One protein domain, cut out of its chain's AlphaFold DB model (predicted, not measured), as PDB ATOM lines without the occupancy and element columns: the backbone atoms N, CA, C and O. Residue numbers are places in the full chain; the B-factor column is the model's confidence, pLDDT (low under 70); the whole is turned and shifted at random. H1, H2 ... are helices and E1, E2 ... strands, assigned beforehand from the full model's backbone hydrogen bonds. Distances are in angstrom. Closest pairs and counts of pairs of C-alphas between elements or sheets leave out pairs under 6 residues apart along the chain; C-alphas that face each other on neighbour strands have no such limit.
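What this domain is: This is residues 7 to 94 of the 94 residues of the protein "Uridine kinase" of [Ruminococcus] torques (UniProt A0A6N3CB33). A two-stranded hairpin, E1 and E2, has H1 beside E1, and H2 packs side by side with H1 on the side away from the hairpin; together they make a small body, while residues 76 to 94, with H3, stick out from it as a lone helical arm. H1 is the middle piece of this body, and H3 packs on no other element. The printed part has 88 residues, with three named helices and two named strands in the order H1, E1, E2, H2, H3; the sheet, in the order E1 - E2, is antiparallel, and the class is mixed, helices and strands. The whole is loose, with a radius of gyration of the C-alphas of 16.0 A, and spans 42 by 31 by 26 A.

How they stand to each other: Look first at E1, residues 27 to 33, and E2, residues 38 to 46, a hairpin of antiparallel neighbour strands whose directions differ by 145 degrees. Across the pair, N 29 and O 44 are 2.9 A apart and N 40 and O 31 are 2.8 A apart, both within hydrogen-bond range. E2 bends by 77 degrees at residue 41. Go next to H1, residues 11 to 22: the closest C-alphas of H1 and E1 are those of His 17 and Ile 27, 6.2 A apart. H1 and E2 are apart, but only just, at 8.3 A. H2, residues 63 to 68, touches H1, which meets it with residues 14 to 19 alone; the closest C-alphas are those of Val 15 and Ile 65, 6.1 A apart. H1 and H2 run the same way at a shallow tilt of 14 degrees. H3, residues 79 to 92, touches no helix, and it is apart from E1 and E2. In H1 and H3 every O i to N i+4 pair is within hydrogen-bond range; in H2, 1 of 2 is.

Where its parts are: Find C-alpha 27 at (0.054, -16.491, -32.749); from there E1 runs 18.7 A to C-alpha 33. E2 covers 20.1 A from C-alpha 38 to C-alpha 46. H1 starts at C-alpha 11, at (13.270, -18.420, -39.714), and is 16.4 A long. H2 has six residues. H3 runs 20.3 A and ends at C-alpha 92, at (-0.232, -42.088, -57.080).

The domain as a whole: The two C-alphas farthest apart are those of Ala 23 and Val 91, 43.5 A. Without residues 76 to 94, the body has 69 residues and spans 34 by 26 by 20 A. The link from E2 to H2, residues 47 to 62, is long; the link from H2 to H3 is short. The printed part has no cut. Its mean pLDDT is 90.8, with residues 34 to 38 and residue 94 under 70.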
ATOM      1  N   ASP A   7      18.108 -19.512 -46.334       82.88
ATOM      2  CA  ASP A   7      17.710 -18.129 -46.644       82.88
ATOM      3  C   ASP A   7      16.346 -17.988 -47.344       82.88
ATOM      4  O   ASP A   7      15.848 -16.872 -47.471       82.88
ATOM      5  N   SER A   8      15.739 -19.077 -47.833       81.12
ATOM      6  CA  SER A   8      14.379 -19.022 -48.388       81.12
ATOM      7  C   SER A   8      13.287 -19.180 -47.327       81.12
ATOM      8  O   SER A   8      12.111 -19.175 -47.682       81.12
ATOM      9  N   LEU A   9      13.649 -19.342 -46.050       83.00
ATOM     10  CA  LEU A   9      12.714 -19.548 -44.946       83.00
ATOM     11  C   LEU A   9      12.588 -18.297 -44.066       83.00
ATOM     12  O   LEU A   9      13.574 -17.634 -43.749       83.00
ATOM     13  N   GLU A  10      11.376 -18.019 -43.579       87.12
ATOM     14  CA  GLU A  10      11.111 -16.978 -42.571       87.12
ATOM     15  C   GLU A  10      11.499 -17.464 -41.157       87.12
ATOM     16  O   GLU A  10      10.682 -17.522 -40.235       87.12
ATOM     17  N   THR A  11      12.764 -17.853 -40.974       90.94
ATOM     18  CA  THR A  11      13.270 -18.420 -39.714       90.94
ATOM     19  C   THR A  11      13.091 -17.476 -38.527       90.94
ATOM     20  O   THR A  11      12.757 -17.926 -37.432       90.94
ATOM     21  N   ASP A  12      13.259 -16.169 -38.736       93.56
ATOM     22  CA  ASP A  12      13.071 -15.168 -37.682       93.56
ATOM     23  C   ASP A  12      11.622 -15.140 -37.175       93.56
ATOM     24  O   ASP A  12      11.399 -15.132 -35.961       93.56
ATOM     25  N   LEU A  13      10.649 -15.226 -38.090       93.94
ATOM     26  CA  LEU A  13       9.228 -15.294 -37.750       93.94
ATOM     27  C   LEU A  13       8.906 -16.578 -36.979       93.94
ATOM     28  O   LEU A  13       8.209 -16.540 -35.967       93.94
ATOM     29  N   LEU A  14       9.454 -17.719 -37.411       95.19
ATOM     30  CA  LEU A  14       9.286 -18.983 -36.695       95.19
ATOM     31  C   LEU A  14       9.850 -18.901 -35.267       95.19
ATOM     32  O   LEU A  14       9.199 -19.346 -34.323       95.19
ATOM     33  N   VAL A  15      11.032 -18.308 -35.085       96.88
ATOM     34  CA  VAL A  15      11.645 -18.119 -33.759       96.88
ATOM     35  C   VAL A  15      10.769 -17.249 -32.858       96.88
ATOM     36  O   VAL A  15      10.596 -17.576 -31.681       96.88
ATOM     37  N   GLU A  16      10.217 -16.153 -33.378       97.81
ATOM     38  CA  GLU A  16       9.276 -15.302 -32.644       97.81
ATOM     39  C   GLU A  16       8.035 -16.094 -32.224       97.81
ATOM     40  O   GLU A  16       7.711 -16.180 -31.040       97.81
ATOM     41  N   HIS A  17       7.401 -16.764 -33.180       97.38
ATOM     42  CA  HIS A  17       6.198 -17.555 -32.967       97.38
ATOM     43  C   HIS A  17       6.377 -18.668 -31.926       97.38
ATOM     44  O   HIS A  17       5.524 -18.855 -31.056       97.38
ATOM     45  N   LEU A  18       7.505 -19.381 -31.954       97.56
ATOM     46  CA  LEU A  18       7.810 -20.410 -30.959       97.56
ATOM     47  C   LEU A  18       7.989 -19.822 -29.553       97.56
ATOM     48  O   LEU A  18       7.550 -20.433 -28.577       97.56
ATOM     49  N   LYS A  19       8.592 -18.632 -29.426       97.94
ATOM     50  CA  LYS A  19       8.721 -17.940 -28.134       97.94
ATOM     51  C   LYS A  19       7.364 -17.506 -27.587       97.94
ATOM     52  O   LYS A  19       7.116 -17.695 -26.397       97.94
ATOM     53  N   GLU A  20       6.497 -16.963 -28.436       98.50
ATOM     54  CA  GLU A  20       5.135 -16.566 -28.063       98.50
ATOM     55  C   GLU A  20       4.332 -17.766 -27.552       98.50
ATOM     56  O   GLU A  20       3.812 -17.739 -26.432       98.50
ATOM     57  N   LEU A  21       4.335 -18.864 -28.311       98.19
ATOM     58  CA  LEU A  21       3.636 -20.093 -27.940       98.19
ATOM     59  C   LEU A  21       4.173 -20.694 -26.635       98.19
ATOM     60  O   LEU A  21       3.386 -21.071 -25.763       98.19
ATOM     61  N   LYS A  22       5.500 -20.729 -26.448       96.50
ATOM     62  CA  LYS A  22       6.135 -21.215 -25.208       96.50
ATOM     63  C   LYS A  22       5.824 -20.316 -24.005       96.50
ATOM     64  O   LYS A  22       5.791 -20.792 -22.874       96.50
ATOM     65  N   ALA A  23       5.542 -19.036 -24.244       97.69
ATOM     66  CA  ALA A  23       5.099 -18.089 -23.227       97.69
ATOM     67  C   ALA A  23       3.573 -18.092 -22.997       97.69
ATOM     68  O   ALA A  23       3.068 -17.236 -22.267       97.69
ATOM     69  N   GLY A  24       2.836 -19.031 -23.602       97.62
ATOM     70  CA  GLY A  24       1.388 -19.154 -23.439       97.62
ATOM     71  C   GLY A  24       0.586 -18.106 -24.208       97.62
ATOM     72  O   GLY A  24      -0.556 -17.831 -23.843       97.62
ATOM     73  N   ARG A  25       1.166 -17.501 -25.252       98.50
ATOM     74  CA  ARG A  25       0.492 -16.538 -26.126       98.50
ATOM     75  C   ARG A  25       0.219 -17.166 -27.485       98.50
ATOM     76  O   ARG A  25       1.054 -17.876 -28.037       98.50
ATOM     77  N   ALA A  26      -0.978 -16.926 -27.999       98.19
ATOM     78  CA  ALA A  26      -1.384 -17.417 -29.305       98.19
ATOM     79  C   ALA A  26      -0.850 -16.516 -30.429       98.19
ATOM     80  O   ALA A  26      -0.707 -15.304 -30.246       98.19
ATOM     81  N   ILE A  27      -0.582 -17.122 -31.583       97.69
ATOM     82  CA  ILE A  27       0.054 -16.491 -32.749       97.69
ATOM     83  C   ILE A  27      -0.851 -16.560 -33.981       97.69
ATOM     84  O   ILE A  27      -1.730 -17.421 -34.059       97.69
ATOM     85  N   ASP A  28      -0.577 -15.713 -34.968       96.06
ATOM     86  CA  ASP A  28      -1.227 -15.756 -36.277       96.06
ATOM     87  C   ASP A  28      -0.229 -16.305 -37.303       96.06
ATOM     88  O   ASP A  28       0.620 -15.590 -37.838       96.06
ATOM     89  N   CYS A  29      -0.290 -17.617 -37.535       92.56
ATOM     90  CA  CYS A  29       0.613 -18.297 -38.452       92.56
ATOM     91  C   CYS A  29       0.181 -18.024 -39.894       92.56
ATOM     92  O   CYS A  29      -0.952 -18.362 -40.246       92.56
ATOM     93  N   PRO A  30       1.044 -17.458 -40.749       90.19
ATOM     94  CA  PRO A  30       0.694 -17.286 -42.146       90.19
ATOM     95  C   PRO A  30       0.495 -18.611 -42.858       90.19
ATOM     96  O   PRO A  30       1.206 -19.585 -42.602       90.19
ATOM     97  N   LEU A  31      -0.457 -18.616 -43.785       85.12
ATOM     98  CA  LEU A  31      -0.591 -19.688 -44.753       85.12
ATOM     99  C   LEU A  31       0.317 -19.425 -45.948       85.12
ATOM    100  O   LEU A  31       0.393 -18.311 -46.462       85.12
ATOM    101  N   TYR A  32       1.010 -20.465 -46.399       78.38
ATOM    102  CA  TYR A  32       1.789 -20.403 -47.627       78.38
ATOM    103  C   TYR A  32       0.904 -20.772 -48.816       78.38
ATOM    104  O   TYR A  32       0.309 -21.852 -48.838       78.38
ATOM    105  N   ASP A  33       0.828 -19.886 -49.808       72.81
ATOM    106  CA  ASP A  33       0.149 -20.165 -51.066       72.81
ATOM    107  C   ASP A  33       1.145 -20.778 -52.058       72.81
ATOM    108  O   ASP A  33       1.963 -20.098 -52.687       72.81
ATOM    109  N   TYR A  34       1.049 -22.097 -52.221       65.88
ATOM    110  CA  TYR A  34       1.874 -22.861 -53.155       65.88
ATOM    111  C   TYR A  34       1.632 -22.498 -54.628       65.88
ATOM    112  O   TYR A  34       2.503 -22.749 -55.457       65.88
ATOM    113  N   SER A  35       0.492 -21.895 -54.979       68.75
ATOM    114  CA  SER A  35       0.212 -21.456 -56.351       68.75
ATOM    115  C   SER A  35       0.958 -20.163 -56.690       68.75
ATOM    116  O   SER A  35       1.545 -20.051 -57.766       68.75
ATOM    117  N   LEU A  36       1.032 -19.235 -55.733       62.53
ATOM    118  CA  LEU A  36       1.720 -17.948 -55.870       62.53
ATOM    119  C   LEU A  36       3.191 -17.998 -55.441       62.53
ATOM    120  O   LEU A  36       3.927 -17.041 -55.676       62.53
ATOM    121  N   HIS A  37       3.614 -19.113 -54.838       63.75
ATOM    122  CA  HIS A  37       4.952 -19.306 -54.275       63.75
ATOM    123  C   HIS A  37       5.314 -18.191 -53.281       63.75
ATOM    124  O   HIS A  37       6.444 -17.696 -53.255       63.75
ATOM    125  N   ASN A  38       4.313 -17.745 -52.521       66.06
ATOM    126  CA  ASN A  38       4.405 -16.605 -51.628       66.06
ATOM    127  C   ASN A  38       3.424 -16.763 -50.456       66.06
ATOM    128  O   ASN A  38       2.540 -17.622 -50.469       66.06
ATOM    129  N   ARG A  39       3.581 -15.923 -49.437       71.94
ATOM    130  CA  ARG A  39       2.667 -15.843 -48.298       71.94
ATOM    131  C   ARG A  39       1.260 -15.445 -48.763       71.94
ATOM    132  O   ARG A  39       1.109 -14.511 -49.547       71.94
ATOM    133  N   SER A  40       0.252 -16.153 -48.262       75.62
ATOM    134  CA  SER A  40      -1.151 -15.751 -48.350       75.62
ATOM    135  C   SER A  40      -1.438 -14.627 -47.350       75.62
ATOM    136  O   SER A  40      -0.818 -14.558 -46.285       75.62
ATOM    137  N   ASP A  41      -2.420 -13.778 -47.657       79.44
ATOM    138  CA  ASP A  41      -2.977 -12.818 -46.692       79.44
ATOM    139  C   ASP A  41      -3.774 -13.521 -45.576       79.44
ATOM    140  O   ASP A  41      -4.141 -12.913 -44.568       79.44
ATOM    141  N   GLU A  42      -4.040 -14.817 -45.742       86.56
ATOM    142  CA  GLU A  42      -4.702 -15.642 -44.748       86.56
ATOM    143  C   GLU A  42      -3.737 -16.099 -43.649       86.56
ATOM    144  O   GLU A  42      -2.594 -16.509 -43.883       86.56
ATOM    145  N   VAL A  43      -4.242 -16.075 -42.419       91.81
ATOM    146  CA  VAL A  43      -3.544 -16.572 -41.236       91.81
ATOM    147  C   VAL A  43      -4.396 -17.612 -40.527       91.81
ATOM    148  O   VAL A  43      -5.624 -17.520 -40.488       91.81
ATOM    149  N   ILE A  44      -3.734 -18.588 -39.916       93.25
ATOM    150  CA  ILE A  44      -4.349 -19.512 -38.972       93.25
ATOM    151  C   ILE A  44      -3.928 -19.103 -37.566       93.25
ATOM    152  O   ILE A  44      -2.740 -19.071 -37.238       93.25
ATOM    153  N   ARG A  45      -4.922 -18.845 -36.714       96.19
ATOM    154  CA  ARG A  45      -4.705 -18.648 -35.282       96.19
ATOM    155  C   ARG A  45      -4.259 -19.964 -34.646       96.19
ATOM    156  O   ARG A  45      -5.005 -20.945 -34.676       96.19
ATOM    157  N   ILE A  46      -3.074 -19.982 -34.042       97.06
ATOM    158  CA  ILE A  46      -2.572 -21.139 -33.291       97.06
ATOM    159  C   ILE A  46      -2.554 -20.791 -31.806       97.06
ATOM    160  O   ILE A  46      -1.812 -19.916 -31.360       97.06
ATOM    161  N   GLU A  47      -3.376 -21.508 -31.045       98.00
ATOM    162  CA  GLU A  47      -3.421 -21.417 -29.587       98.00
ATOM    163  C   GLU A  47      -2.266 -22.206 -28.946       98.00
ATOM    164  O   GLU A  47      -1.909 -23.282 -29.446       98.00
ATOM    165  N   PRO A  48      -1.690 -21.724 -27.828       97.88
ATOM    166  CA  PRO A  48      -0.647 -22.443 -27.108       97.88
ATOM    167  C   PRO A  48      -1.173 -23.793 -26.615       97.88
ATOM    168  O   PRO A  48      -2.303 -23.915 -26.134       97.88
ATOM    169  N   LYS A  49      -0.334 -24.827 -26.709       97.62
ATOM    170  CA  LYS A  49      -0.661 -26.181 -26.251       97.62
ATOM    171  C   LYS A  49       0.446 -26.741 -25.365       97.62
ATOM    172  O   LYS A  49       1.598 -26.351 -25.531       97.62
ATOM    173  N   PRO A  50       0.126 -27.699 -24.472       96.81
ATOM    174  CA  PRO A  50       1.137 -28.368 -23.651       96.81
ATOM    175  C   PRO A  50       2.228 -29.063 -24.472       96.81
ATOM    176  O   PRO A  50       3.353 -29.198 -24.010       96.81
ATOM    177  N   VAL A  51       1.882 -29.512 -25.683       97.00
ATOM    178  CA  VAL A  51       2.810 -30.100 -26.649       97.00
ATOM    179  C   VAL A  51       2.570 -29.446 -28.002       97.00
ATOM    180  O   VAL A  51       1.431 -29.380 -28.469       97.00
ATOM    181  N   ILE A  52       3.652 -28.985 -28.621       96.12
ATOM    182  CA  ILE A  52       3.665 -28.402 -29.960       96.12
ATOM    183  C   ILE A  52       4.633 -29.236 -30.792       96.12
ATOM    184  O   ILE A  52       5.798 -29.386 -30.424       96.12
ATOM    185  N   LEU A  53       4.141 -29.801 -31.894       96.12
ATOM    186  CA  LEU A  53       4.976 -30.497 -32.863       96.12
ATOM    187  C   LEU A  53       5.377 -29.501 -33.948       96.12
ATOM    188  O   LEU A  53       4.508 -28.935 -34.608       96.12
ATOM    189  N   VAL A  54       6.681 -29.301 -34.115       94.81
ATOM    190  CA  VAL A  54       7.240 -28.456 -35.171       94.81
ATOM    191  C   VAL A  54       8.012 -29.360 -36.119       94.81
ATOM    192  O   VAL A  54       8.879 -30.117 -35.683       94.81
ATOM    193  N   GLU A  55       7.671 -29.308 -37.400       93.81
ATOM    194  CA  GLU A  55       8.265 -30.141 -38.443       93.81
ATOM    195  C   GLU A  55       8.795 -29.268 -39.583       93.81
ATOM    196  O   GLU A  55       8.380 -28.121 -39.749       93.81
ATOM    197  N   GLY A  56       9.780 -29.786 -40.309       90.88
ATOM    198  CA  GLY A  56      10.351 -29.112 -41.465       90.88
ATOM    199  C   GLY A  56      11.706 -29.689 -41.857       90.88
ATOM    200  O   GLY A  56      12.457 -30.201 -41.025       90.88
ATOM    201  N   ILE A  57      12.045 -29.567 -43.138       91.44
ATOM    202  CA  ILE A  57      13.259 -30.151 -43.733       91.44
ATOM    203  C   ILE A  57      14.573 -29.512 -43.250       91.44
ATOM    204  O   ILE A  57      15.616 -30.160 -43.286       91.44
ATOM    205  N   LEU A  58      14.533 -28.261 -42.773       92.19
ATOM    206  CA  LEU A  58      15.709 -27.486 -42.341       92.19
ATOM    207  C   LEU A  58      15.620 -27.018 -40.880       92.19
ATOM    208  O   LEU A  58      16.406 -26.186 -40.435       92.19
ATOM    209  N   LEU A  59      14.678 -27.560 -40.110       92.06
ATOM    210  CA  LEU A  59      14.335 -27.049 -38.782       92.06
ATOM    211  C   LEU A  59      15.501 -27.108 -37.779       92.06
ATOM    212  O   LEU A  59      15.633 -26.245 -36.916       92.06
ATOM    213  N   LEU A  60      16.373 -28.112 -37.916       94.50
ATOM    214  CA  LEU A  60      17.541 -28.302 -37.052       94.50
ATOM    215  C   LEU A  60      18.793 -27.540 -37.527       94.50
ATOM    216  O   LEU A  60      19.830 -27.626 -36.867       94.50
ATOM    217  N   ALA A  61      18.722 -26.803 -38.643       93.56
ATOM    218  CA  ALA A  61      19.856 -26.050 -39.179       93.56
ATOM    219  C   ALA A  61      20.159 -24.777 -38.364       93.56
ATOM    220  O   ALA A  61      21.327 -24.467 -38.130       93.56
ATOM    221  N   ASP A  62      19.129 -24.065 -37.889       94.31
ATOM    222  CA  ASP A  62      19.286 -22.834 -37.102       94.31
ATOM    223  C   ASP A  62      19.393 -23.142 -35.597       94.31
ATOM    224  O   ASP A  62      18.544 -23.810 -35.000       94.31
ATOM    225  N   GLU A  63      20.452 -22.641 -34.962       95.88
ATOM    226  CA  GLU A  63      20.704 -22.828 -33.531       95.88
ATOM    227  C   GLU A  63      19.606 -22.248 -32.638       95.88
ATOM    228  O   GLU A  63      19.208 -22.881 -31.662       95.88
ATOM    229  N   ARG A  64      19.046 -21.097 -33.012       96.50
ATOM    230  CA  ARG A  64      18.019 -20.400 -32.233       96.50
ATOM    231  C   ARG A  64      16.743 -21.222 -32.157       96.50
ATOM    232  O   ARG A  64      16.079 -21.210 -31.126       96.50
ATOM    233  N   ILE A  65      16.408 -21.954 -33.223       96.31
ATOM    234  CA  ILE A  65      15.304 -22.916 -33.190       96.31
ATOM    235  C   ILE A  65      15.680 -24.077 -32.274       96.31
ATOM    236  O   ILE A  65      14.909 -24.413 -31.377       96.31
ATOM    237  N   ARG A  66      16.868 -24.674 -32.450       96.38
ATOM    238  CA  ARG A  66      17.314 -25.810 -31.627       96.38
ATOM    239  C   ARG A  66      17.271 -25.501 -30.131       96.38
ATOM    240  O   ARG A  66      16.953 -26.400 -29.357       96.38
ATOM    241  N   ASP A  67      17.564 -24.280 -29.715       97.44
ATOM    242  CA  ASP A  67      17.546 -23.895 -28.301       97.44
ATOM    243  C   ASP A  67      16.126 -23.755 -27.725       97.44
ATOM    244  O   ASP A  67      15.932 -23.840 -26.513       97.44
ATOM    245  N   LEU A  68      15.112 -23.586 -28.580       97.31
ATOM    246  CA  LEU A  68      13.707 -23.508 -28.171       97.31
ATOM    247  C   LEU A  68      13.037 -24.886 -28.040       97.31
ATOM    248  O   LEU A  68      12.033 -24.997 -27.329       97.31
ATOM    249  N   LEU A  69      13.584 -25.917 -28.693       96.81
ATOM    250  CA  LEU A  69      13.029 -27.273 -28.728       96.81
ATOM    251  C   LEU A  69      13.471 -28.114 -27.530       96.81
ATOM    252  O   LEU A  69      14.666 -28.277 -27.277       96.81
ATOM    253  N   ASP A  70      12.504 -28.749 -26.872       97.62
ATOM    254  CA  ASP A  70      12.766 -29.645 -25.743       97.62
ATOM    255  C   ASP A  70      13.159 -31.066 -26.207       97.62
ATOM    256  O   ASP A  70      13.979 -31.729 -25.574       97.62
ATOM    257  N   ILE A  71      12.624 -31.526 -27.347       97.38
ATOM    258  CA  ILE A  71      12.950 -32.813 -27.988       97.38
ATOM    259  C   ILE A  71      13.277 -32.563 -29.463       97.38
ATOM    260  O   ILE A  71      12.582 -31.807 -30.139       97.38
ATOM    261  N   LYS A  72      14.335 -33.207 -29.971       97.12
ATOM    262  CA  LYS A  72      14.814 -33.076 -31.356       97.12
ATOM    263  C   LYS A  72      14.854 -34.452 -31.998       97.12
ATOM    264  O   LYS A  72      15.480 -35.360 -31.458       97.12
ATOM    265  N   ILE A  73      14.189 -34.592 -33.138       96.31
ATOM    266  CA  ILE A  73      14.126 -35.842 -33.895       96.31
ATOM    267  C   ILE A  73      14.612 -35.544 -35.309       96.31
ATOM    268  O   ILE A  73      14.122 -34.618 -35.949       96.31
ATOM    269  N   TYR A  74      15.575 -36.331 -35.781       95.88
ATOM    270  CA  TYR A  74      16.006 -36.343 -37.172       95.88
ATOM    271  C   TYR A  74      15.696 -37.718 -37.752       95.88
ATOM    272  O   TYR A  74      16.054 -38.734 -37.155       95.88
ATOM    273  N   VAL A  75      14.997 -37.744 -38.882       93.56
ATOM    274  CA  VAL A  75      14.658 -38.984 -39.582       93.56
ATOM    275  C   VAL A  75      15.571 -39.099 -40.789       93.56
ATOM    276  O   VAL A  75      15.449 -38.330 -41.742       93.56
ATOM    277  N   GLU A  76      16.480 -40.063 -40.736       93.69
ATOM    278  CA  GLU A  76      17.367 -40.403 -41.841       93.69
ATOM    279  C   GLU A  76      16.814 -41.607 -42.608       93.69
ATOM    280  O   GLU A  76      16.250 -42.529 -42.017       93.69
ATOM    281  N   ALA A  77      16.955 -41.575 -43.931       92.75
ATOM    282  CA  ALA A  77      16.604 -42.671 -44.824       92.75
ATOM    283  C   ALA A  77      17.579 -42.697 -46.003       92.75
ATOM    284  O   ALA A  77      18.009 -41.636 -46.488       92.75
ATOM    285  N   ASP A  78      17.884 -43.900 -46.483       96.00
ATOM    286  CA  ASP A  78      18.824 -44.107 -47.579       96.00
ATOM    287  C   ASP A  78      18.363 -43.388 -48.857       96.00
ATOM    288  O   ASP A  78      17.174 -43.150 -49.101       96.00
ATOM    289  N   ALA A  79      19.323 -42.949 -49.673       93.50
ATOM    290  CA  ALA A  79      19.033 -42.115 -50.839       93.50
ATOM    291  C   ALA A  79      18.170 -42.841 -51.886       93.50
ATOM    292  O   ALA A  79      17.279 -42.226 -52.474       93.50
ATOM    293  N   ASP A  80      18.412 -44.132 -52.098       94.94
ATOM    294  CA  ASP A  80      17.618 -44.991 -52.976       94.94
ATOM    295  C   ASP A  80      16.188 -45.160 -52.451       94.94
ATOM    296  O   ASP A  80      15.234 -44.989 -53.212       94.94
ATOM    297  N   GLU A  81      16.017 -45.374 -51.146       94.94
ATOM    298  CA  GLU A  81      14.703 -45.444 -50.515       94.94
ATOM    299  C   GLU A  81      13.923 -44.130 -50.676       94.94
ATOM    300  O   GLU A  81      12.750 -44.138 -51.057       94.94
ATOM    301  N   ARG A  82      14.568 -42.978 -50.444       93.69
ATOM    302  CA  ARG A  82      13.934 -41.661 -50.622       93.69
ATOM    303  C   ARG A  82      13.491 -41.427 -52.066       93.69
ATOM    304  O   ARG A  82      12.386 -40.925 -52.281       93.69
ATOM    305  N   ILE A  83      14.323 -41.799 -53.041       93.44
ATOM    306  CA  ILE A  83      13.996 -41.681 -54.469       93.44
ATOM    307  C   ILE A  83      12.817 -42.591 -54.825       93.44
ATOM    308  O   ILE A  83      11.871 -42.130 -55.460       93.44
ATOM    309  N   LEU A  84      12.828 -43.852 -54.385       95.00
ATOM    310  CA  LEU A  84      11.739 -44.796 -54.647       95.00
ATOM    311  C   LEU A  84      10.415 -44.305 -54.057       95.00
ATOM    312  O   LEU A  84       9.417 -44.240 -54.771       95.00
ATOM    313  N   ARG A  85      10.416 -43.863 -52.792       93.62
ATOM    314  CA  ARG A  85       9.229 -43.284 -52.142       93.62
ATOM    315  C   ARG A  85       8.716 -42.050 -52.886       93.62
ATOM    316  O   ARG A  85       7.505 -41.865 -52.996       93.62
ATOM    317  N   ARG A  86       9.617 -41.205 -53.407       92.62
ATOM    318  CA  ARG A  86       9.237 -40.034 -54.212       92.62
ATOM    319  C   ARG A  86       8.547 -40.452 -55.506       92.62
ATOM    320  O   ARG A  86       7.480 -39.926 -55.788       92.62
ATOM    321  N   ILE A  87       9.126 -41.401 -56.242       93.31
ATOM    322  CA  ILE A  87       8.552 -41.904 -57.496       93.31
ATOM    323  C   ILE A  87       7.168 -42.508 -57.251       93.31
ATOM    324  O   ILE A  87       6.241 -42.187 -57.983       93.31
ATOM    325  N   SER A  88       7.009 -43.343 -56.219       92.62
ATOM    326  CA  SER A  88       5.714 -43.952 -55.890       92.62
ATOM    327  C   SER A  88       4.630 -42.904 -55.622       92.62
ATOM    328  O   SER A  88       3.567 -42.978 -56.229       92.62
ATOM    329  N   ARG A  89       4.917 -41.889 -54.797       92.56
ATOM    330  CA  ARG A  89       3.966 -40.801 -54.513       92.56
ATOM    331  C   ARG A  89       3.618 -39.988 -55.761       92.56
ATOM    332  O   ARG A  89       2.449 -39.719 -56.005       92.56
ATOM    333  N   ASP A  90       4.620 -39.642 -56.570       89.81
ATOM    334  CA  ASP A  90       4.417 -38.855 -57.794       89.81
ATOM    335  C   ASP A  90       3.594 -39.628 -58.856       89.81
ATOM    336  O   ASP A  90       3.012 -39.012 -59.751       89.81
ATOM    337  N   VAL A  91       3.544 -40.967 -58.778       91.19
ATOM    338  CA  VAL A  91       2.683 -41.826 -59.612       91.19
ATOM    339  C   VAL A  91       1.260 -41.928 -59.054       91.19
ATOM    340  O   VAL A  91       0.324 -41.969 -59.843       91.19
ATOM    341  N   GLU A  92       1.085 -41.977 -57.732       86.00
ATOM    342  CA  GLU A  92      -0.232 -42.088 -57.080       86.00
ATOM    343  C   GLU A  92      -1.048 -40.784 -57.115       86.00
ATOM    344  O   GLU A  92      -2.274 -40.835 -57.178       86.00
ATOM    345  N   GLU A  93      -0.393 -39.621 -57.082       74.81
ATOM    346  CA  GLU A  93      -1.044 -38.298 -57.093       74.81
ATOM    347  C   GLU A  93      -1.359 -37.769 -58.516       74.81
ATOM    348  O   GLU A  93      -1.764 -36.614 -58.673       74.81
ATOM    349  N   ARG A  94      -1.182 -38.597 -59.556       53.62
ATOM    350  CA  ARG A  94      -1.524 -38.304 -60.962       53.62
ATOM    351  C   ARG A  94      -2.761 -39.061 -61.426       53.62
ATOM    352  O   ARG A  94      -3.541 -38.440 -62.183       53.62
TER     353      ARG A  94